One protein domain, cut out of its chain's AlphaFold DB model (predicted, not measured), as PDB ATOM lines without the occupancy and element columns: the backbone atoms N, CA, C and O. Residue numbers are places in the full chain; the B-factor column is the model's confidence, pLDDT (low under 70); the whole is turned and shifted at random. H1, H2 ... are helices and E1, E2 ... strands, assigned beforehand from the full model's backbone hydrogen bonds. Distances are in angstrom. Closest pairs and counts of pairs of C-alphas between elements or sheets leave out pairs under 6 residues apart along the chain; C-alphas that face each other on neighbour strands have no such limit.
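Overview. This is residues 2 to 151 of the 151 residues of an uncharacterized protein of bacterium (UniProt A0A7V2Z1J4). A strongly twisted sheet of five short strands, E3 to E7, has the helices H3, H4 and H5 following one another along one side and a small hairpin, E1 and E2, partly facing it from the other. A long straight helix, H1, stands at one end of the longest axis and packs on H3, and H6 lies at the other end. The printed part has 150 residues, with six named helices and seven named strands in the order H1 E1 E2 E3 H2 H3 E4 H4 E5 H5 E6 H6 E7, mixed in class. The large sheet runs E3 E4 E5 E6 E7, all parallel; the whole is compact, with a radius of gyration of the C-alphas of 15.6 A and spans of 46 by 37 by 20 A.

Arrangement. H1, residues 2 to 24, touches H3, residues 65 to 74, with residues 9 to 17 alone; the closest C-alphas, of Glu 13 and Tyr 67, are 6.8 A apart, at a shallow tilt of 23 degrees, the same way. The hairpin of E1, residues 33 to 36, and E2, residues 39 to 42, has N 36 and O 39 at 2.8 A. It makes a sandwich, two sheets face to face, with the sheet of E3, residues 45 to 48, E4, 78 to 82, E5, 99 to 104, E6, 126 to 129, and E7, 148 to 150; their best planes are 37 degrees apart. Within hydrogen-bond range are N 81 and O 47 at 2.8 A for E3 and E4, N 103 and O 80 at 2.8 A for E4 and E5, N 127 and O 102 at 2.8 A for E5 and E6, and N 149 and O 126 at 2.8 A for E6 and E7. H2, residues 57 to 63, only just touches H4, residues 90 to 94, with 3 pairs of C-alphas within 8 A, the closest those of Glu 61 and Arg 92 at 6.7 A. H3 is on the sheet at a height of 9.8 A. H4 only grazes it, and touches H5, residues 112 to 118, closest at the C-alphas of Glu 91 and His 118, 5.5 A. H5 only grazes the sheet too. H6, residues 131 to 139, is on the sheet, and its closest C-alphas to E7 are those of Arg 131 and Cys 150, 5.2 A. H3 and H6 with this sheet make two layers, helices on one face of a sheet. Four strand-helix-strand units, parallel neighbour strands with helices between, have right-handed crossovers: E3, H2 H3, E4; E4, H4, E5; E5, H5, E6; and E6, H6, E7. Every O i to N i+4 pair is within range in H2, H3, H4, H5 and H6, and 17 of 19 in H1.

Along the chain. H1 is 33.0 A long from C-alpha 2 at (47.562, -4.469, 7.276) to C-alpha 24 at (38.810, 25.553, -3.160). H3 measures 14.2 A, E5 14.0 A, E4 13.6 A and H6 12.2 A. E7 ends with C-alpha 150 at (38.381, 29.363, 24.433).

Size, cuts and confidence. The two C-alphas farthest apart, those of Thr 4 and Ala 139, are 48.7 A apart. The printed part has no cut, and no link is long. The mean pLDDT of the printed part is 95.9, and no printed residue is under 70.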
ATOM      1  N   ARG A   2      46.942  -5.813   7.222       92.88
ATOM      2  CA  ARG A   2      47.562  -4.469   7.276       92.88
ATOM      3  C   ARG A   2      47.679  -3.806   5.899       92.88
ATOM      4  O   ARG A   2      47.267  -2.665   5.763       92.88
ATOM      5  N   ASP A   3      48.137  -4.536   4.884       95.75
ATOM      6  CA  ASP A   3      48.274  -3.985   3.522       95.75
ATOM      7  C   ASP A   3      46.923  -3.605   2.914       95.75
ATOM      8  O   ASP A   3      46.787  -2.555   2.302       95.75
ATOM      9  N   THR A   4      45.894  -4.418   3.162       96.25
ATOM     10  CA  THR A   4      44.517  -4.111   2.758       96.25
ATOM     11  C   THR A   4      44.020  -2.825   3.413       96.25
ATOM     12  O   THR A   4      43.447  -1.984   2.734       96.25
ATOM     13  N   LEU A   5      44.271  -2.641   4.715       94.12
ATOM     14  CA  LEU A   5      43.883  -1.420   5.422       94.12
ATOM     15  C   LEU A   5      44.631  -0.192   4.883       94.12
ATOM     16  O   LEU A   5      44.007   0.844   4.676       94.12
ATOM     17  N   LYS A   6      45.935  -0.318   4.602       95.31
ATOM     18  CA  LYS A   6      46.724   0.751   3.970       95.31
ATOM     19  C   LYS A   6      46.166   1.112   2.597       95.31
ATOM     20  O   LYS A   6      45.876   2.276   2.370       95.31
ATOM     21  N   ALA A   7      45.893   0.124   1.747       95.69
ATOM     22  CA  ALA A   7      45.294   0.357   0.436       95.69
ATOM     23  C   ALA A   7      43.921   1.052   0.527       95.69
ATOM     24  O   ALA A   7      43.627   1.943  -0.265       95.69
ATOM     25  N   CYS A   8      43.085   0.694   1.511       95.25
ATOM     26  CA  CYS A   8      41.811   1.381   1.743       95.25
ATOM     27  C   CYS A   8      41.998   2.846   2.170       95.25
ATOM     28  O   CYS A   8      41.276   3.716   1.689       95.25
ATOM     29  N   LEU A   9      42.950   3.127   3.064       93.75
ATOM     30  CA  LEU A   9      43.247   4.492   3.506       93.75
ATOM     31  C   LEU A   9      43.870   5.330   2.383       93.75
ATOM     32  O   LEU A   9      43.538   6.503   2.246       93.75
ATOM     33  N   GLU A  10      44.715   4.725   1.548       94.38
ATOM     34  CA  GLU A  10      45.279   5.358   0.352       94.38
ATOM     35  C   GLU A  10      44.186   5.696  -0.670       94.38
ATOM     36  O   GLU A  10      44.158   6.819  -1.173       94.38
ATOM     37  N   ASP A  11      43.237   4.785  -0.933       94.69
ATOM     38  CA  ASP A  11      42.084   5.076  -1.797       94.69
ATOM     39  C   ASP A  11      41.223   6.208  -1.219       94.69
ATOM     40  O   ASP A  11      40.822   7.109  -1.959       94.69
ATOM     41  N   LEU A  12      40.980   6.222   0.096       91.44
ATOM     42  CA  LEU A  12      40.221   7.293   0.744       91.44
ATOM     43  C   LEU A  12      40.937   8.647   0.631       91.44
ATOM     44  O   LEU A  12      40.339   9.619   0.168       91.44
ATOM     45  N   GLU A  13      42.218   8.718   1.005       92.56
ATOM     46  CA  GLU A  13      43.018   9.944   0.907       92.56
ATOM     47  C   GLU A  13      43.076  10.459  -0.536       92.56
ATOM     48  O   GLU A  13      42.904  11.659  -0.769       92.56
ATOM     49  N   SER A  14      43.225   9.553  -1.514       91.81
ATOM     50  CA  SER A  14      43.278   9.906  -2.938       91.81
ATOM     51  C   SER A  14      42.030  10.645  -3.430       91.81
ATOM     52  O   SER A  14      42.089  11.345  -4.440       91.81
ATOM     53  N   ARG A  15      40.907  10.534  -2.706       94.88
ATOM     54  CA  ARG A  15      39.641  11.222  -3.000       94.88
ATOM     55  C   ARG A  15      39.476  12.524  -2.221       94.88
ATOM     56  O   ARG A  15      38.810  13.432  -2.718       94.88
ATOM     57  N   ILE A  16      40.099  12.646  -1.046       94.19
ATOM     58  CA  ILE A  16      40.044  13.861  -0.220       94.19
ATOM     59  C   ILE A  16      40.710  15.027  -0.950       94.19
ATOM     60  O   ILE A  16      40.110  16.094  -1.059       94.19
ATOM     61  N   ALA A  17      41.916  14.841  -1.495       92.31
ATOM     62  CA  ALA A  17      42.629  15.952  -2.125       92.31
ATOM     63  C   ALA A  17      41.895  16.527  -3.361       92.31
ATOM     64  O   ALA A  17      41.687  17.743  -3.411       92.31
ATOM     65  N   PRO A  18      41.399  15.715  -4.320       95.31
ATOM     66  CA  PRO A  18      40.572  16.214  -5.419       95.31
ATOM     67  C   PRO A  18      39.282  16.890  -4.955       95.31
ATOM     68  O   PRO A  18      38.892  17.909  -5.530       95.31
ATOM     69  N   PHE A  19      38.630  16.358  -3.914       95.50
ATOM     70  CA  PHE A  19      37.449  16.986  -3.328       95.50
ATOM     71  C   PHE A  19      37.779  18.373  -2.767       95.50
ATOM     72  O   PHE A  19      37.116  19.346  -3.113       95.50
ATOM     73  N   MET A  20      38.848  18.491  -1.977       94.44
ATOM     74  CA  MET A  20      39.271  19.766  -1.396       94.44
ATOM     75  C   MET A  20      39.713  20.774  -2.464       94.44
ATOM     76  O   MET A  20      39.385  21.950  -2.354       94.44
ATOM     77  N   ARG A  21      40.356  20.333  -3.554       94.19
ATOM     78  CA  ARG A  21      40.648  21.192  -4.720       94.19
ATOM     79  C   ARG A  21      39.378  21.649  -5.438       94.19
ATOM     80  O   ARG A  21      39.313  22.769  -5.937       94.19
ATOM     81  N   ALA A  22      38.358  20.794  -5.520       96.00
ATOM     82  CA  ALA A  22      37.062  21.192  -6.060       96.00
ATOM     83  C   ALA A  22      36.357  22.201  -5.146       96.00
ATOM     84  O   ALA A  22      35.782  23.163  -5.654       96.00
ATOM     85  N   TRP A  23      36.459  22.017  -3.829       93.88
ATOM     86  CA  TRP A  23      35.958  22.954  -2.831       93.88
ATOM     87  C   TRP A  23      36.662  24.312  -2.908       93.88
ATOM     88  O   TRP A  23      35.984  25.331  -2.966       93.88
ATOM     89  N   GLU A  24      37.993  24.335  -3.021       92.50
ATOM     90  CA  GLU A  24      38.810  25.553  -3.160       92.50
ATOM     91  C   GLU A  24      38.376  26.420  -4.357       92.50
ATOM     92  O   GLU A  24      38.423  27.644  -4.296       92.50
ATOM     93  N   ARG A  25      37.871  25.812  -5.441       94.88
ATOM     94  CA  ARG A  25      37.325  26.563  -6.589       94.88
ATOM     95  C   ARG A  25      36.002  27.277  -6.292       94.88
ATOM     96  O   ARG A  25      35.667  28.225  -6.994       94.88
ATOM     97  N   ILE A  26      35.240  26.803  -5.307       95.19
ATOM     98  CA  ILE A  26      33.948  27.375  -4.894       95.19
ATOM     99  C   ILE A  26      34.160  28.358  -3.739       95.19
ATOM    100  O   ILE A  26      33.590  29.447  -3.731       95.19
ATOM    101  N   VAL A  27      34.996  27.972  -2.775       91.12
ATOM    102  CA  VAL A  27      35.351  28.743  -1.585       91.12
ATOM    103  C   VAL A  27      36.879  28.843  -1.526       91.12
ATOM    104  O   VAL A  27      37.523  27.968  -0.943       91.12
ATOM    105  N   PRO A  28      37.471  29.884  -2.139       89.75
ATOM    106  CA  PRO A  28      38.917  30.043  -2.192       89.75
ATOM    107  C   PRO A  28      39.557  30.140  -0.813       89.75
ATOM    108  O   PRO A  28      39.081  30.852   0.078       89.75
ATOM    109  N   PHE A  29      40.683  29.453  -0.676       89.00
ATOM    110  CA  PHE A  29      41.573  29.561   0.465       89.00
ATOM    111  C   PHE A  29      42.167  30.969   0.581       89.00
ATOM    112  O   PHE A  29      42.434  31.639  -0.417       89.00
ATOM    113  N   ARG A  30      42.331  31.440   1.820       86.69
ATOM    114  CA  ARG A  30      42.911  32.755   2.133       86.69
ATOM    115  C   ARG A  30      44.367  32.575   2.524       86.69
ATOM    116  O   ARG A  30      44.711  31.552   3.098       86.69
ATOM    117  N   ASP A  31      45.222  33.562   2.282       88.19
ATOM    118  CA  ASP A  31      46.662  33.414   2.534       88.19
ATOM    119  C   ASP A  31      46.988  33.015   3.983       88.19
ATOM    120  O   ASP A  31      46.855  33.794   4.927       88.19
ATOM    121  N   GLY A  32      47.433  31.765   4.144       90.25
ATOM    122  CA  GLY A  32      47.936  31.200   5.396       90.25
ATOM    123  C   GLY A  32      46.920  31.011   6.527       90.25
ATOM    124  O   GLY A  32      47.341  30.603   7.615       90.25
ATOM    125  N   ILE A  33      45.629  31.288   6.313       93.50
ATOM    126  CA  ILE A  33      44.577  31.204   7.338       93.50
ATOM    127  C   ILE A  33      43.270  30.646   6.772       93.50
ATOM    128  O   ILE A  33      42.909  30.931   5.631       93.50
ATOM    129  N   ASN A  34      42.500  29.947   7.606       92.75
ATOM    130  CA  ASN A  34      41.149  29.512   7.266       92.75
ATOM    131  C   ASN A  34      40.191  29.669   8.456       92.75
ATOM    132  O   ASN A  34      40.604  29.684   9.618       92.75
ATOM    133  N   ALA A  35      38.908  29.850   8.146       90.38
ATOM    134  CA  ALA A  35      37.829  29.897   9.112       90.38
ATOM    135  C   ALA A  35      37.083  28.558   9.124       90.38
ATOM    136  O   ALA A  35      36.558  28.125   8.100       90.38
ATOM    137  N   HIS A  36      36.986  27.933  10.292       86.12
ATOM    138  CA  HIS A  36      36.287  26.670  10.485       86.12
ATOM    139  C   HIS A  36      35.371  26.772  11.710       86.12
ATOM    140  O   HIS A  36      35.835  27.103  12.794       86.12
ATOM    141  N   TRP A  37      34.062  26.554  11.534       82.75
ATOM    142  CA  TRP A  37      33.032  26.670  12.590       82.75
ATOM    143  C   TRP A  37      33.144  27.913  13.495       82.75
ATOM    144  O   TRP A  37      33.008  27.832  14.709       82.75
ATOM    145  N   GLY A  38      33.382  29.084  12.902       84.81
ATOM    146  CA  GLY A  38      33.485  30.346  13.649       84.81
ATOM    147  C   GLY A  38      34.861  30.618  14.265       84.81
ATOM    148  O   GLY A  38      35.050  31.670  14.870       84.81
ATOM    149  N   LEU A  39      35.835  29.730  14.065       87.25
ATOM    150  CA  LEU A  39      37.210  29.880  14.537       87.25
ATOM    151  C   LEU A  39      38.125  30.225  13.370       87.25
ATOM    152  O   LEU A  39      38.040  29.604  12.315       87.25
ATOM    153  N   LEU A  40      39.039  31.168  13.574       92.06
ATOM    154  CA  LEU A  40      40.138  31.413  12.645       92.06
ATOM    155  C   LEU A  40      41.362  30.612  13.093       92.06
ATOM    156  O   LEU A  40      41.773  30.707  14.250       92.06
ATOM    157  N   HIS A  41      41.974  29.865  12.181       94.88
ATOM    158  CA  HIS A  41      43.210  29.137  12.446       94.88
ATOM    159  C   HIS A  41      44.233  29.344  11.327       94.88
ATOM    160  O   HIS A  41      43.902  29.765  10.219       94.88
ATOM    161  N   LYS A  42      45.500  29.058  11.634       96.06
ATOM    162  CA  LYS A  42      46.588  29.052  10.651       96.06
ATOM    163  C   LYS A  42      46.482  27.802   9.763       96.06
ATOM    164  O   LYS A  42      46.027  26.754  10.217       96.06
ATOM    165  N   GLY A  43      46.904  27.914   8.506       96.00
ATOM    166  CA  GLY A  43      46.791  26.848   7.505       96.00
ATOM    167  C   GLY A  43      45.420  26.800   6.823       96.00
ATOM    168  O   GLY A  43      44.550  27.615   7.123       96.00
ATOM    169  N   GLN A  44      45.240  25.861   5.892       95.38
ATOM    170  CA  GLN A  44      44.068  25.815   5.006       95.38
ATOM    171  C   GLN A  44      43.053  24.735   5.337       95.38
ATOM    172  O   GLN A  44      41.919  24.819   4.878       95.38
ATOM    173  N   ILE A  45      43.428  23.712   6.098       95.62
ATOM    174  CA  ILE A  45      42.525  22.593   6.380       95.62
ATOM    175  C   ILE A  45      42.386  22.342   7.874       95.62
ATOM    176  O   ILE A  45      43.279  22.656   8.661       95.62
ATOM    177  N   MET A  46      41.253  21.753   8.248       96.06
ATOM    178  CA  MET A  46      41.029  21.180   9.566       96.06
ATOM    179  C   MET A  46      40.817  19.680   9.409       96.06
ATOM    180  O   MET A  46      39.817  19.246   8.838       96.06
ATOM    181  N   LEU A  47      41.776  18.895   9.888       96.69
ATOM    182  CA  LEU A  47      41.651  17.445   9.964       96.69
ATOM    183  C   LEU A  47      40.718  17.059  11.119       96.69
ATOM    184  O   LEU A  47      40.558  17.813  12.082       96.69
ATOM    185  N   ARG A  48      40.044  15.914  10.987       95.06
ATOM    186  CA  ARG A  48      39.004  15.436  11.910       95.06
ATOM    187  C   ARG A  48      39.283  13.986  12.297       95.06
ATOM    188  O   ARG A  48      38.683  13.065  11.747       95.06
ATOM    189  N   ASP A  49      40.147  13.797  13.282       95.75
ATOM    190  CA  ASP A  49      40.610  12.497  13.767       95.75
ATOM    191  C   ASP A  49      39.785  11.978  14.956       95.75
ATOM    192  O   ASP A  49      40.291  11.384  15.908       95.75
ATOM    193  N   ASP A  50      38.462  12.134  14.898       94.50
ATOM    194  CA  ASP A  50      37.556  11.786  16.005       94.50
ATOM    195  C   ASP A  50      37.589  10.298  16.390       94.50
ATOM    196  O   ASP A  50      37.303   9.936  17.530       94.50
ATOM    197  N   SER A  51      37.962   9.417  15.460       94.06
ATOM    198  CA  SER A  51      38.085   7.976  15.729       94.06
ATOM    199  C   SER A  51      39.459   7.567  16.269       94.06
ATOM    200  O   SER A  51      39.604   6.432  16.730       94.06
ATOM    201  N   ALA A  52      40.455   8.462  16.250       95.88
ATOM    202  CA  ALA A  52      41.831   8.158  16.644       95.88
ATOM    203  C   ALA A  52      41.966   7.779  18.125       95.88
ATOM    204  O   ALA A  52      42.873   7.035  18.490       95.88
ATOM    205  N   MET A  53      41.021   8.202  18.974       95.44
ATOM    206  CA  MET A  53      40.949   7.778  20.378       95.44
ATOM    207  C   MET A  53      40.872   6.255  20.566       95.44
ATOM    208  O   MET A  53      41.280   5.749  21.608       95.44
ATOM    209  N   ASN A  54      40.393   5.518  19.556       96.62
ATOM    210  CA  ASN A  54      40.300   4.056  19.587       96.62
ATOM    211  C   ASN A  54      41.598   3.354  19.168       96.62
ATOM    212  O   ASN A  54      41.668   2.124  19.182       96.62
ATOM    213  N   LEU A  55      42.616   4.108  18.753       96.88
ATOM    214  CA  LEU A  55      43.879   3.567  18.276       96.88
ATOM    215  C   LEU A  55      44.919   3.589  19.392       96.88
ATOM    216  O   LEU A  55      44.995   4.533  20.183       96.88
ATOM    217  N   SER A  56      45.759   2.553  19.432       97.50
ATOM    218  CA  SER A  56      46.999   2.635  20.197       97.50
ATOM    219  C   SER A  56      47.918   3.691  19.574       97.50
ATOM    220  O   SER A  56      47.774   4.009  18.388       97.50
ATOM    221  N   PRO A  57      48.903   4.210  20.322       97.50
ATOM    222  CA  PRO A  57      49.811   5.205  19.772       97.50
ATOM    223  C   PRO A  57      50.591   4.700  18.542       97.50
ATOM    224  O   PRO A  57      50.776   5.451  17.588       97.50
ATOM    225  N   ASP A  58      50.963   3.417  18.511       98.00
ATOM    226  CA  ASP A  58      51.650   2.799  17.365       98.00
ATOM    227  C   ASP A  58      50.729   2.660  16.143       98.00
ATOM    228  O   ASP A  58      51.160   2.847  15.007       98.00
ATOM    229  N   LEU A  59      49.440   2.365  16.357       97.69
ATOM    230  CA  LEU A  59      48.462   2.322  15.269       97.69
ATOM    231  C   LEU A  59      48.160   3.721  14.729       97.69
ATOM    232  O   LEU A  59      47.999   3.874  13.522       97.69
ATOM    233  N   PHE A  60      48.116   4.740  15.590       98.06
ATOM    234  CA  PHE A  60      48.004   6.133  15.158       98.06
ATOM    235  C   PHE A  60      49.196   6.528  14.273       98.06
ATOM    236  O   PHE A  60      49.032   7.100  13.195       98.06
ATOM    237  N   GLU A  61      50.405   6.158  14.689       97.94
ATOM    238  CA  GLU A  61      51.620   6.410  13.920       97.94
ATOM    239  C   GLU A  61      51.646   5.676  12.575       97.94
ATOM    240  O   GLU A  61      52.044   6.255  11.566       97.94
ATOM    241  N   GLU A  62      51.195   4.422  12.532       97.50
ATOM    242  CA  GLU A  62      51.184   3.631  11.301       97.50
ATOM    243  C   GLU A  62      50.077   4.067  10.325       97.50
ATOM    244  O   GLU A  62      50.307   4.110   9.113       97.50
ATOM    245  N   PHE A  63      48.875   4.368  10.828       97.06
ATOM    246  CA  PHE A  63      47.667   4.484  10.002       97.06
ATOM    247  C   PHE A  63      47.077   5.893   9.899       97.06
ATOM    248  O   PHE A  63      46.208   6.094   9.060       97.06
ATOM    249  N   VAL A  64      47.539   6.866  10.687       97.12
ATOM    250  CA  VAL A  64      47.016   8.247  10.649       97.12
ATOM    251  C   VAL A  64      48.099   9.225  10.213       97.12
ATOM    252  O   VAL A  64      47.964   9.909   9.197       97.12
ATOM    253  N   VAL A  65      49.235   9.218  10.914       98.00
ATOM    254  CA  VAL A  65      50.340  10.170  10.704       98.00
ATOM    255  C   VAL A  65      50.777  10.317   9.230       98.00
ATOM    256  O   VAL A  65      50.974  11.456   8.794       98.00
ATOM    257  N   PRO A  66      50.940   9.245   8.422       97.38
ATOM    258  CA  PRO A  66      51.373   9.384   7.031       97.38
ATOM    259  C   PRO A  66      50.379  10.155   6.156       97.38
ATOM    260  O   PRO A  66      50.804  10.977   5.343       97.38
ATOM    261  N   TYR A  67      49.083   9.914   6.346       96.88
ATOM    262  CA  TYR A  67      47.996  10.488   5.551       96.88
ATOM    263  C   TYR A  67      47.769  11.952   5.943       96.88
ATOM    264  O   TYR A  67      47.762  12.833   5.082       96.88
ATOM    265  N   ASN A  68      47.733  12.243   7.247       97.69
ATOM    266  CA  ASN A  68      47.628  13.615   7.751       97.69
ATOM    267  C   ASN A  68      48.799  14.475   7.275       97.69
ATOM    268  O   ASN A  68      48.589  15.586   6.795       97.69
ATOM    269  N   ARG A  69      50.034  13.951   7.325       97.94
ATOM    270  CA  ARG A  69      51.219  14.666   6.824       97.94
ATOM    271  C   ARG A  69      51.088  15.029   5.345       97.94
ATOM    272  O   ARG A  69      51.438  16.142   4.959       97.94
ATOM    273  N   ARG A  70      50.615  14.102   4.508       97.44
ATOM    274  CA  ARG A  70      50.445  14.347   3.068       97.44
ATOM    275  C   ARG A  70      49.386  15.414   2.802       97.44
ATOM    276  O   ARG A  70      49.671  16.339   2.046       97.44
ATOM    277  N   LEU A  71      48.235  15.338   3.471       97.19
ATOM    278  CA  LEU A  71      47.172  16.341   3.355       97.19
ATOM    279  C   LEU A  71      47.629  17.721   3.846       97.19
ATOM    280  O   LEU A  71      47.446  18.713   3.144       97.19
ATOM    281  N   LEU A  72      48.282  17.797   5.009       97.50
ATOM    282  CA  LEU A  72      48.817  19.055   5.531       97.50
ATOM    283  C   LEU A  72      49.858  19.651   4.578       97.50
ATOM    284  O   LEU A  72      49.830  20.851   4.330       97.50
ATOM    285  N   ARG A  73      50.737  18.839   3.982       96.81
ATOM    286  CA  ARG A  73      51.698  19.328   2.985       96.81
ATOM    287  C   ARG A  73      51.008  19.840   1.716       96.81
ATOM    288  O   ARG A  73      51.352  20.915   1.237       96.81
ATOM    289  N   GLU A  74      50.045  19.088   1.186       95.50
ATOM    290  CA  GLU A  74      49.305  19.423  -0.043       95.50
ATOM    291  C   GLU A  74      48.540  20.750   0.079       95.50
ATOM    292  O   GLU A  74      48.486  21.542  -0.866       95.50
ATOM    293  N   PHE A  75      47.982  21.011   1.262       95.12
ATOM    294  CA  PHE A  75      47.152  22.181   1.531       95.12
ATOM    295  C   PHE A  75      47.851  23.247   2.382       95.12
ATOM    296  O   PHE A  75      47.196  24.079   2.995       95.12
ATOM    297  N   SER A  76      49.188  23.288   2.385       94.75
ATOM    298  CA  SER A  76      49.966  24.355   3.050       94.75
ATOM    299  C   SER A  76      49.663  24.524   4.550       94.75
ATOM    300  O   SER A  76      49.657  25.629   5.096       94.75
ATOM    301  N   GLY A  77      49.442  23.403   5.227       96.88
ATOM    302  CA  GLY A  77      49.245  23.283   6.663       96.88
ATOM    303  C   GLY A  77      47.791  23.383   7.107       96.88
ATOM    304  O   GLY A  77      46.867  23.595   6.320       96.88
ATOM    305  N   GLY A  78      47.582  23.224   8.407       97.38
ATOM    306  CA  GLY A  78      46.243  23.172   8.978       97.38
ATOM    307  C   GLY A  78      46.232  22.899  10.470       97.38
ATOM    308  O   GLY A  78      47.281  22.844  11.115       97.38
ATOM    309  N   ALA A  79      45.036  22.746  11.016       97.75
ATOM    310  CA  ALA A  79      44.804  22.301  12.382       97.75
ATOM    311  C   ALA A  79      44.215  20.886  12.374       97.75
ATOM    312  O   ALA A  79      43.720  20.416  11.351       97.75
ATOM    313  N   ASP A  80      44.257  20.221  13.519       98.00
ATOM    314  CA  ASP A  80      43.637  18.915  13.713       98.00
ATOM    315  C   ASP A  80      42.641  18.987  14.860       98.00
ATOM    316  O   ASP A  80      42.857  19.703  15.843       98.00
ATOM    317  N   HIS A  81      41.537  18.270  14.717       97.50
ATOM    318  CA  HIS A  81      40.580  18.081  15.777       97.50
ATOM    319  C   HIS A  81      40.439  16.615  16.146       97.50
ATOM    320  O   HIS A  81      40.214  15.772  15.277       97.50
ATOM    321  N   PHE A  82      40.367  16.366  17.452       97.31
ATOM    322  CA  PHE A  82      39.940  15.084  17.987       97.31
ATOM    323  C   PHE A  82      38.920  15.237  19.122       97.31
ATOM    324  O   PHE A  82      39.034  16.078  20.023       97.31
ATOM    325  N   CYS A  83      37.931  14.351  19.105       94.81
ATOM    326  CA  CYS A  83      37.073  14.061  20.241       94.81
ATOM    327  C   CYS A  83      37.675  12.982  21.154       94.81
ATOM    328  O   CYS A  83      38.502  12.160  20.765       94.81
ATOM    329  N   GLY A  84      37.184  12.954  22.386       95.94
ATOM    330  CA  GLY A  84      37.494  11.949  23.383       95.94
ATOM    331  C   GLY A  84      38.893  12.094  23.967       95.94
ATOM    332  O   GLY A  84      39.349  13.192  24.297       95.94
ATOM    333  N   ARG A  85      39.543  10.947  24.148       97.12
ATOM    334  CA  ARG A  85      40.875  10.831  24.732       97.12
ATOM    335  C   ARG A  85      41.939  10.811  23.629       97.12
ATOM    336  O   ARG A  85      41.894   9.946  22.760       97.12
ATOM    337  N   GLY A  86      42.895  11.731  23.683       97.75
ATOM    338  CA  GLY A  86      44.015  11.844  22.746       97.75
ATOM    339  C   GLY A  86      45.375  12.124  23.387       97.75
ATOM    340  O   GLY A  86      46.378  12.189  22.680       97.75
ATOM    341  N   ASP A  87      45.458  12.230  24.717       98.38
ATOM    342  CA  ASP A  87      46.717  12.386  25.465       98.38
ATOM    343  C   ASP A  87      47.752  11.294  25.149       98.38
ATOM    344  O   ASP A  87      48.952  11.546  25.216       98.38
ATOM    345  N   HIS A  88      47.315  10.097  24.750       98.00
ATOM    346  CA  HIS A  88      48.209   8.984  24.421       98.00
ATOM    347  C   HIS A  88      48.876   9.084  23.041       98.00
ATOM    348  O   HIS A  88      49.906   8.443  22.834       98.00
ATOM    349  N   TYR A  89      48.335   9.868  22.103       98.31
ATOM    350  CA  TYR A  89      48.943  10.088  20.780       98.31
ATOM    351  C   TYR A  89      49.293  11.551  20.492       98.31
ATOM    352  O   TYR A  89      49.889  11.825  19.449       98.31
ATOM    353  N   ILE A  90      48.983  12.486  21.398       98.56
ATOM    354  CA  ILE A  90      49.171  13.926  21.173       98.56
ATOM    355  C   ILE A  90      50.597  14.279  20.743       98.56
ATOM    356  O   ILE A  90      50.775  15.118  19.873       98.56
ATOM    357  N   GLU A  91      51.615  13.602  21.281       98.50
ATOM    358  CA  GLU A  91      53.012  13.813  20.893       98.50
ATOM    359  C   GLU A  91      53.272  13.498  19.416       98.50
ATOM    360  O   GLU A  91      53.978  14.241  18.733       98.50
ATOM    361  N   ARG A  92      52.695  12.400  18.920       98.50
ATOM    362  CA  ARG A  92      52.832  11.965  17.526       98.50
ATOM    363  C   ARG A  92      52.080  12.909  16.604       98.50
ATOM    364  O   ARG A  92      52.637  13.327  15.594       98.50
ATOM    365  N   LEU A  93      50.860  13.284  16.989       98.50
ATOM    366  CA  LEU A  93      50.048  14.253  16.258       98.50
ATOM    367  C   LEU A  93      50.768  15.604  16.153       98.50
ATOM    368  O   LEU A  93      50.929  16.135  15.058       98.50
ATOM    369  N   THR A  94      51.295  16.130  17.260       98.56
ATOM    370  CA  THR A  94      51.960  17.440  17.265       98.56
ATOM    371  C   THR A  94      53.355  17.449  16.652       98.56
ATOM    372  O   THR A  94      53.937  18.516  16.470       98.56
ATOM    373  N   SER A  95      53.873  16.278  16.278       98.19
ATOM    374  CA  SER A  95      55.118  16.128  15.518       98.19
ATOM    375  C   SER A  95      54.890  16.057  14.001       98.19
ATOM    376  O   SER A  95      55.854  15.947  13.241       98.19
ATOM    377  N   ILE A  96      53.637  16.104  13.530       98.56
ATOM    378  CA  ILE A  96      53.334  16.118  12.097       98.56
ATOM    379  C   ILE A  96      53.660  17.497  11.516       98.56
ATOM    380  O   ILE A  96      53.081  18.514  11.893       98.56
ATOM    381  N   GLU A  97      54.578  17.522  10.552       97.88
ATOM    382  CA  GLU A  97      54.919  18.733   9.810       97.88
ATOM    383  C   GLU A  97      53.680  19.331   9.120       97.88
ATOM    384  O   GLU A  97      52.901  18.624   8.482       97.88
ATOM    385  N   GLY A  98      53.509  20.648   9.253       97.81
ATOM    386  CA  GLY A  98      52.360  21.378   8.715       97.81
ATOM    387  C   GLY A  98      51.172  21.484   9.675       97.81
ATOM    388  O   GLY A  98      50.261  22.265   9.400       97.81
ATOM    389  N   LEU A  99      51.182  20.782  10.815       98.56
ATOM    390  CA  LEU A  99      50.197  21.005  11.868       98.56
ATOM    391  C   LEU A  99      50.478  22.335  12.585       98.56
ATOM    392  O   LEU A  99      51.612  22.649  12.942       98.56
ATOM    393  N   THR A 100      49.433  23.127  12.808       98.12
ATOM    394  CA  THR A 100      49.549  24.492  13.342       98.12
ATOM    395  C   THR A 100      48.607  24.798  14.502       98.12
ATOM    396  O   THR A 100      48.687  25.890  15.058       98.12
ATOM    397  N   GLY A 101      47.743  23.860  14.892       98.06
ATOM    398  CA  GLY A 101      46.808  24.012  16.006       98.06
ATOM    399  C   GLY A 101      46.066  22.711  16.301       98.06
ATOM    400  O   GLY A 101      45.997  21.832  15.443       98.06
ATOM    401  N   ILE A 102      45.520  22.609  17.511       98.12
ATOM    402  CA  ILE A 102      44.718  21.472  17.972       98.12
ATOM    403  C   ILE A 102      43.372  21.985  18.466       98.12
ATOM    404  O   ILE A 102      43.340  22.875  19.307       98.12
ATOM    405  N   ALA A 103      42.272  21.400  18.007       96.50
ATOM    406  CA  ALA A 103      40.945  21.614  18.570       96.50
ATOM    407  C   ALA A 103      40.492  20.340  19.295       96.50
ATOM    408  O   ALA A 103      40.175  19.347  18.651       96.50
ATOM    409  N   MET A 104      40.461  20.341  20.630       95.88
ATOM    410  CA  MET A 104      40.052  19.163  21.410       95.88
ATOM    411  C   MET A 104      38.804  19.433  22.252       95.88
ATOM    412  O   MET A 104      38.681  20.490  22.867       95.88
ATOM    413  N   SER A 105      37.904  18.449  22.327       91.81
ATOM    414  CA  SER A 105      36.556  18.656  22.884       91.81
ATOM    415  C   SER A 105      36.400  18.288  24.372       91.81
ATOM    416  O   SER A 105      35.669  18.962  25.098       91.81
ATOM    417  N   GLN A 106      37.048  17.224  24.870       96.56
ATOM    418  CA  GLN A 106      36.806  16.685  26.224       96.56
ATOM    419  C   GLN A 106      38.073  16.663  27.098       96.56
ATOM    420  O   GLN A 106      38.648  15.597  27.336       96.56
ATOM    421  N   PRO A 107      38.506  17.804  27.666       97.44
ATOM    422  CA  PRO A 107      39.706  17.851  28.509       97.44
ATOM    423  C   PRO A 107      39.633  16.945  29.746       97.44
ATOM    424  O   PRO A 107      40.647  16.417  30.179       97.44
ATOM    425  N   HIS A 108      38.435  16.688  30.277       97.56
ATOM    426  CA  HIS A 108      38.231  15.803  31.431       97.56
ATOM    427  C   HIS A 108      38.507  14.313  31.145       97.56
ATOM    428  O   HIS A 108      38.580  13.529  32.086       97.56
ATOM    429  N   LEU A 109      38.649  13.916  29.875       97.81
ATOM    430  CA  LEU A 109      39.020  12.551  29.473       97.81
ATOM    431  C   LEU A 109      40.528  12.386  29.231       97.81
ATOM    432  O   LEU A 109      40.966  11.292  28.882       97.81
ATOM    433  N   ASN A 110      41.306  13.459  29.374       98.44
ATOM    434  CA  ASN A 110      42.708  13.520  28.983       98.44
ATOM    435  C   ASN A 110      43.604  13.836  30.183       98.44
ATOM    436  O   ASN A 110      43.231  14.596  31.080       98.44
ATOM    437  N   ASP A 111      44.834  13.328  30.150       98.31
ATOM    438  CA  ASP A 111      45.920  13.908  30.932       98.31
ATOM    439  C   ASP A 111      46.289  15.277  30.343       98.31
ATOM    440  O   ASP A 111      47.025  15.397  29.359       98.31
ATOM    441  N   MET A 112      45.733  16.329  30.942       98.31
ATOM    442  CA  MET A 112      45.886  17.683  30.424       98.31
ATOM    443  C   MET A 112      47.314  18.215  30.509       98.31
ATOM    444  O   MET A 112      47.676  19.043  29.677       98.31
ATOM    445  N   GLU A 113      48.149  17.740  31.436       98.38
ATOM    446  CA  GLU A 113      49.545  18.186  31.446       98.38
ATOM    447  C   GLU A 113      50.301  17.608  30.249       98.38
ATOM    448  O   GLU A 113      51.080  18.315  29.609       98.38
ATOM    449  N   GLN A 114      50.008  16.365  29.857       98.44
ATOM    450  CA  GLN A 114      50.554  15.818  28.615       98.44
ATOM    451  C   GLN A 114      50.086  16.590  27.383       98.44
ATOM    452  O   GLN A 114      50.909  16.863  26.507       98.44
ATOM    453  N   ILE A 115      48.812  16.991  27.339       98.69
ATOM    454  CA  ILE A 115      48.303  17.861  26.276       98.69
ATOM    455  C   ILE A 115      49.086  19.175  26.241       98.69
ATOM    456  O   ILE A 115      49.629  19.518  25.190       98.69
ATOM    457  N   PHE A 116      49.193  19.908  27.354       98.75
ATOM    458  CA  PHE A 116      49.863  21.215  27.382       98.75
ATOM    459  C   PHE A 116      51.350  21.121  27.025       98.75
ATOM    460  O   PHE A 116      51.833  21.903  26.200       98.75
ATOM    461  N   ARG A 117      52.053  20.121  27.565       98.81
ATOM    462  CA  ARG A 117      53.461  19.837  27.256       98.81
ATOM    463  C   ARG A 117      53.698  19.613  25.763       98.81
ATOM    464  O   ARG A 117      54.716  20.038  25.221       98.81
ATOM    465  N   HIS A 118      52.768  18.943  25.086       98.75
ATOM    466  CA  HIS A 118      52.901  18.617  23.666       98.75
ATOM    467  C   HIS A 118      52.225  19.616  22.728       98.75
ATOM    468  O   HIS A 118      52.401  19.488  21.520       98.75
ATOM    469  N   THR A 119      51.520  20.620  23.255       98.75
ATOM    470  CA  THR A 119      50.857  21.677  22.474       98.75
ATOM    471  C   THR A 119      51.386  23.059  22.855       98.75
ATOM    472  O   THR A 119      52.323  23.557  22.229       98.75
ATOM    473  N   VAL A 120      50.833  23.653  23.914       98.56
ATOM    474  CA  VAL A 120      51.129  24.991  24.436       98.56
ATOM    475  C   VAL A 120      52.631  25.221  24.594       98.56
ATOM    476  O   VAL A 120      53.148  26.244  24.140       98.56
ATOM    477  N   ASP A 121      53.355  24.263  25.174       98.69
ATOM    478  CA  ASP A 121      54.796  24.403  25.399       98.69
ATOM    479  C   ASP A 121      55.629  24.316  24.121       98.69
ATOM    480  O   ASP A 121      56.707  24.905  24.066       98.69
ATOM    481  N   LYS A 122      55.100  23.663  23.082       98.31
ATOM    482  CA  LYS A 122      55.676  23.630  21.730       98.31
ATOM    483  C   LYS A 122      55.195  24.798  20.857       98.31
ATOM    484  O   LYS A 122      55.546  24.875  19.685       98.31
ATOM    485  N   GLY A 123      54.398  25.717  21.410       98.12
ATOM    486  CA  GLY A 123      53.844  26.861  20.684       98.12
ATOM    487  C   GLY A 123      52.665  26.523  19.767       98.12
ATOM    488  O   GLY A 123      52.260  27.377  18.977       98.12
ATOM    489  N   ILE A 124      52.099  25.319  19.884       98.44
ATOM    490  CA  ILE A 124      50.920  24.881  19.133       98.44
ATOM    491  C   ILE A 124      49.673  25.262  19.943       98.44
ATOM    492  O   ILE A 124      49.519  24.790  21.072       98.44
ATOM    493  N   PRO A 125      48.796  26.133  19.419       98.00
ATOM    494  CA  PRO A 125      47.630  26.599  20.146       98.00
ATOM    495  C   PRO A 125      46.551  25.522  20.293       98.00
ATOM    496  O   PRO A 125      46.309  24.741  19.369       98.00
ATOM    497  N   LEU A 126      45.864  25.554  21.436       97.94
ATOM    498  CA  LEU A 126      44.570  24.906  21.622       97.94
ATOM    499  C   LEU A 126      43.474  25.863  21.143       97.94
ATOM    500  O   LEU A 126      43.360  26.987  21.634       97.94
ATOM    501  N   LEU A 127      42.699  25.413  20.170       96.75
ATOM    502  CA  LEU A 127      41.589  26.109  19.536       96.75
ATOM    503  C   LEU A 127      40.274  25.567  20.100       96.75
ATOM    504  O   LEU A 127      40.197  24.389  20.441       96.75
ATOM    505  N   ASP A 128      39.249  26.415  20.163       94.50
ATOM    506  CA  ASP A 128      37.908  26.043  20.653       94.50
ATOM    507  C   ASP A 128      37.904  25.368  22.033       94.50
ATOM    508  O   ASP A 128      37.136  24.452  22.321       94.50
ATOM    509  N   PHE A 129      38.847  25.754  22.890       96.00
ATOM    510  CA  PHE A 129      39.097  25.005  24.106       96.00
ATOM    511  C   PHE A 129      38.052  25.313  25.184       96.00
ATOM    512  O   PHE A 129      37.521  26.420  25.284       96.00
ATOM    513  N   ASN A 130      37.772  24.339  26.049       96.44
ATOM    514  CA  ASN A 130      36.822  24.537  27.136       96.44
ATOM    515  C   ASN A 130      37.319  25.616  28.120       96.44
ATOM    516  O   ASN A 130      38.340  25.437  28.790       96.44
ATOM    517  N   ARG A 131      36.553  26.707  28.260       96.44
ATOM    518  CA  ARG A 131      36.875  27.832  29.153       96.44
ATOM    519  C   ARG A 131      37.128  27.412  30.598       96.44
ATOM    520  O   ARG A 131      38.143  27.799  31.169       96.44
ATOM    521  N   GLY A 132      36.251  26.586  31.165       97.69
ATOM    522  CA  GLY A 132      36.385  26.130  32.549       97.69
ATOM    523  C   GLY A 132      37.669  25.329  32.779       97.69
ATOM    524  O   GLY A 132      38.335  25.509  33.794       97.69
ATOM    525  N   ALA A 133      38.068  24.489  31.821       97.62
ATOM    526  CA  ALA A 133      39.331  23.757  31.891       97.62
ATOM    527  C   ALA A 133      40.553  24.688  31.799       97.62
ATOM    528  O   ALA A 133      41.529  24.481  32.520       97.62
ATOM    529  N   ALA A 134      40.498  25.731  30.962       98.19
ATOM    530  CA  ALA A 134      41.559  26.737  30.881       98.19
ATOM    531  C   ALA A 134      41.708  27.513  32.199       98.19
ATOM    532  O   ALA A 134      42.814  27.649  32.720       98.19
ATOM    533  N   GLU A 135      40.596  27.970  32.774       98.25
ATOM    534  CA  GLU A 135      40.574  28.685  34.053       98.25
ATOM    535  C   GLU A 135      41.093  27.810  35.200       98.25
ATOM    536  O   GLU A 135      41.885  28.270  36.021       98.25
ATOM    537  N   GLN A 136      40.725  26.525  35.228       98.12
ATOM    538  CA  GLN A 136      41.255  25.570  36.203       98.12
ATOM    539  C   GLN A 136      42.765  25.356  36.050       98.12
ATOM    540  O   GLN A 136      43.465  25.254  37.057       98.12
ATOM    541  N   ALA A 137      43.280  25.291  34.819       98.19
ATOM    542  CA  ALA A 137      44.714  25.181  34.574       98.19
ATOM    543  C   ALA A 137      45.458  26.426  35.088       98.19
ATOM    544  O   ALA A 137      46.420  26.293  35.847       98.19
ATOM    545  N   LEU A 138      44.961  27.625  34.766       98.38
ATOM    546  CA  LEU A 138      45.515  28.890  35.261       98.38
ATOM    547  C   LEU A 138      45.482  28.968  36.793       98.38
ATOM    548  O   LEU A 138      46.486  29.313  37.411       98.38
ATOM    549  N   ALA A 139      44.368  28.581  37.421       98.38
ATOM    550  CA  ALA A 139      44.223  28.566  38.878       98.38
ATOM    551  C   ALA A 139      45.199  27.597  39.571       98.38
ATOM    552  O   ALA A 139      45.581  27.817  40.719       98.38
ATOM    553  N   ARG A 140      45.638  26.543  38.872       97.75
ATOM    554  CA  ARG A 140      46.677  25.605  39.329       97.75
ATOM    555  C   ARG A 140      48.102  26.081  39.021       97.75
ATOM    556  O   ARG A 140      49.048  25.333  39.239       97.75
ATOM    557  N   GLY A 141      48.264  27.306  38.520       98.12
ATOM    558  CA  GLY A 141      49.560  27.897  38.193       98.12
ATOM    559  C   GLY A 141      50.133  27.461  36.844       98.12
ATOM    560  O   GLY A 141      51.314  27.698  36.589       98.12
ATOM    561  N   ARG A 142      49.339  26.829  35.967       98.38
ATOM    562  CA  ARG A 142      49.805  26.459  34.628       98.38
ATOM    563  C   ARG A 142      49.876  27.689  33.732       98.38
ATOM    564  O   ARG A 142      48.851  28.292  33.424       98.38
ATOM    565  N   ASP A 143      51.070  28.015  33.249       98.25
ATOM    566  CA  ASP A 143      51.233  29.026  32.205       98.25
ATOM    567  C   ASP A 143      50.717  28.489  30.859       98.25
ATOM    568  O   ASP A 143      51.253  27.520  30.313       98.25
ATOM    569  N   LEU A 144      49.659  29.122  30.342       98.31
ATOM    570  CA  LEU A 144      49.039  28.803  29.054       98.31
ATOM    571  C   LEU A 144      49.660  29.575  27.877       98.31
ATOM    572  O   LEU A 144      49.237  29.389  26.735       98.31
ATOM    573  N   LYS A 145      50.642  30.453  28.128       98.19
ATOM    574  CA  LYS A 145      51.461  31.166  27.128       98.19
ATOM    575  C   LYS A 145      50.671  31.957  26.074       98.19
ATOM    576  O   LYS A 145      51.160  32.177  24.966       98.19
ATOM    577  N   GLY A 146      49.428  32.340  26.379       97.00
ATOM    578  CA  GLY A 146      48.508  32.948  25.407       97.00
ATOM    579  C   GLY A 146      48.161  32.031  24.225       97.00
ATOM    580  O   GLY A 146      47.778  32.512  23.163       97.00
ATOM    581  N   ARG A 147      48.333  30.712  24.379       97.69
ATOM    582  CA  ARG A 147      48.134  29.692  23.335       97.69
ATOM    583  C   ARG A 147      46.822  28.929  23.474       97.69
ATOM    584  O   ARG A 147      46.623  27.948  22.771       97.69
ATOM    585  N   VAL A 148      45.930  29.353  24.361       97.50
ATOM    586  CA  VAL A 148      44.622  28.719  24.545       97.50
ATOM    587  C   VAL A 148      43.537  29.705  24.145       97.50
ATOM    588  O   VAL A 148      43.390  30.756  24.765       97.50
ATOM    589  N   HIS A 149      42.802  29.363  23.090       95.06
ATOM    590  CA  HIS A 149      41.655  30.112  22.606       95.06
ATOM    591  C   HIS A 149      40.375  29.379  23.007       95.06
ATOM    592  O   HIS A 149      40.064  28.325  22.452       95.06
ATOM    593  N   CYS A 150      39.641  29.935  23.966       93.75
ATOM    594  CA  CYS A 150      38.381  29.363  24.433       93.75
ATOM    595  C   CYS A 150      37.194  29.873  23.610       93.75
ATOM    596  O   CYS A 150      37.187  31.047  23.234       93.75
ATOM    597  N   ALA A 151      36.189  29.021  23.400       78.00
ATOM    598  CA  ALA A 151      34.852  29.460  22.992       78.00
ATOM    599  C   ALA A 151      34.004  29.933  24.184       78.00
ATOM    600  O   ALA A 151      34.325  29.596  25.354       78.00
TER     601      ALA A 151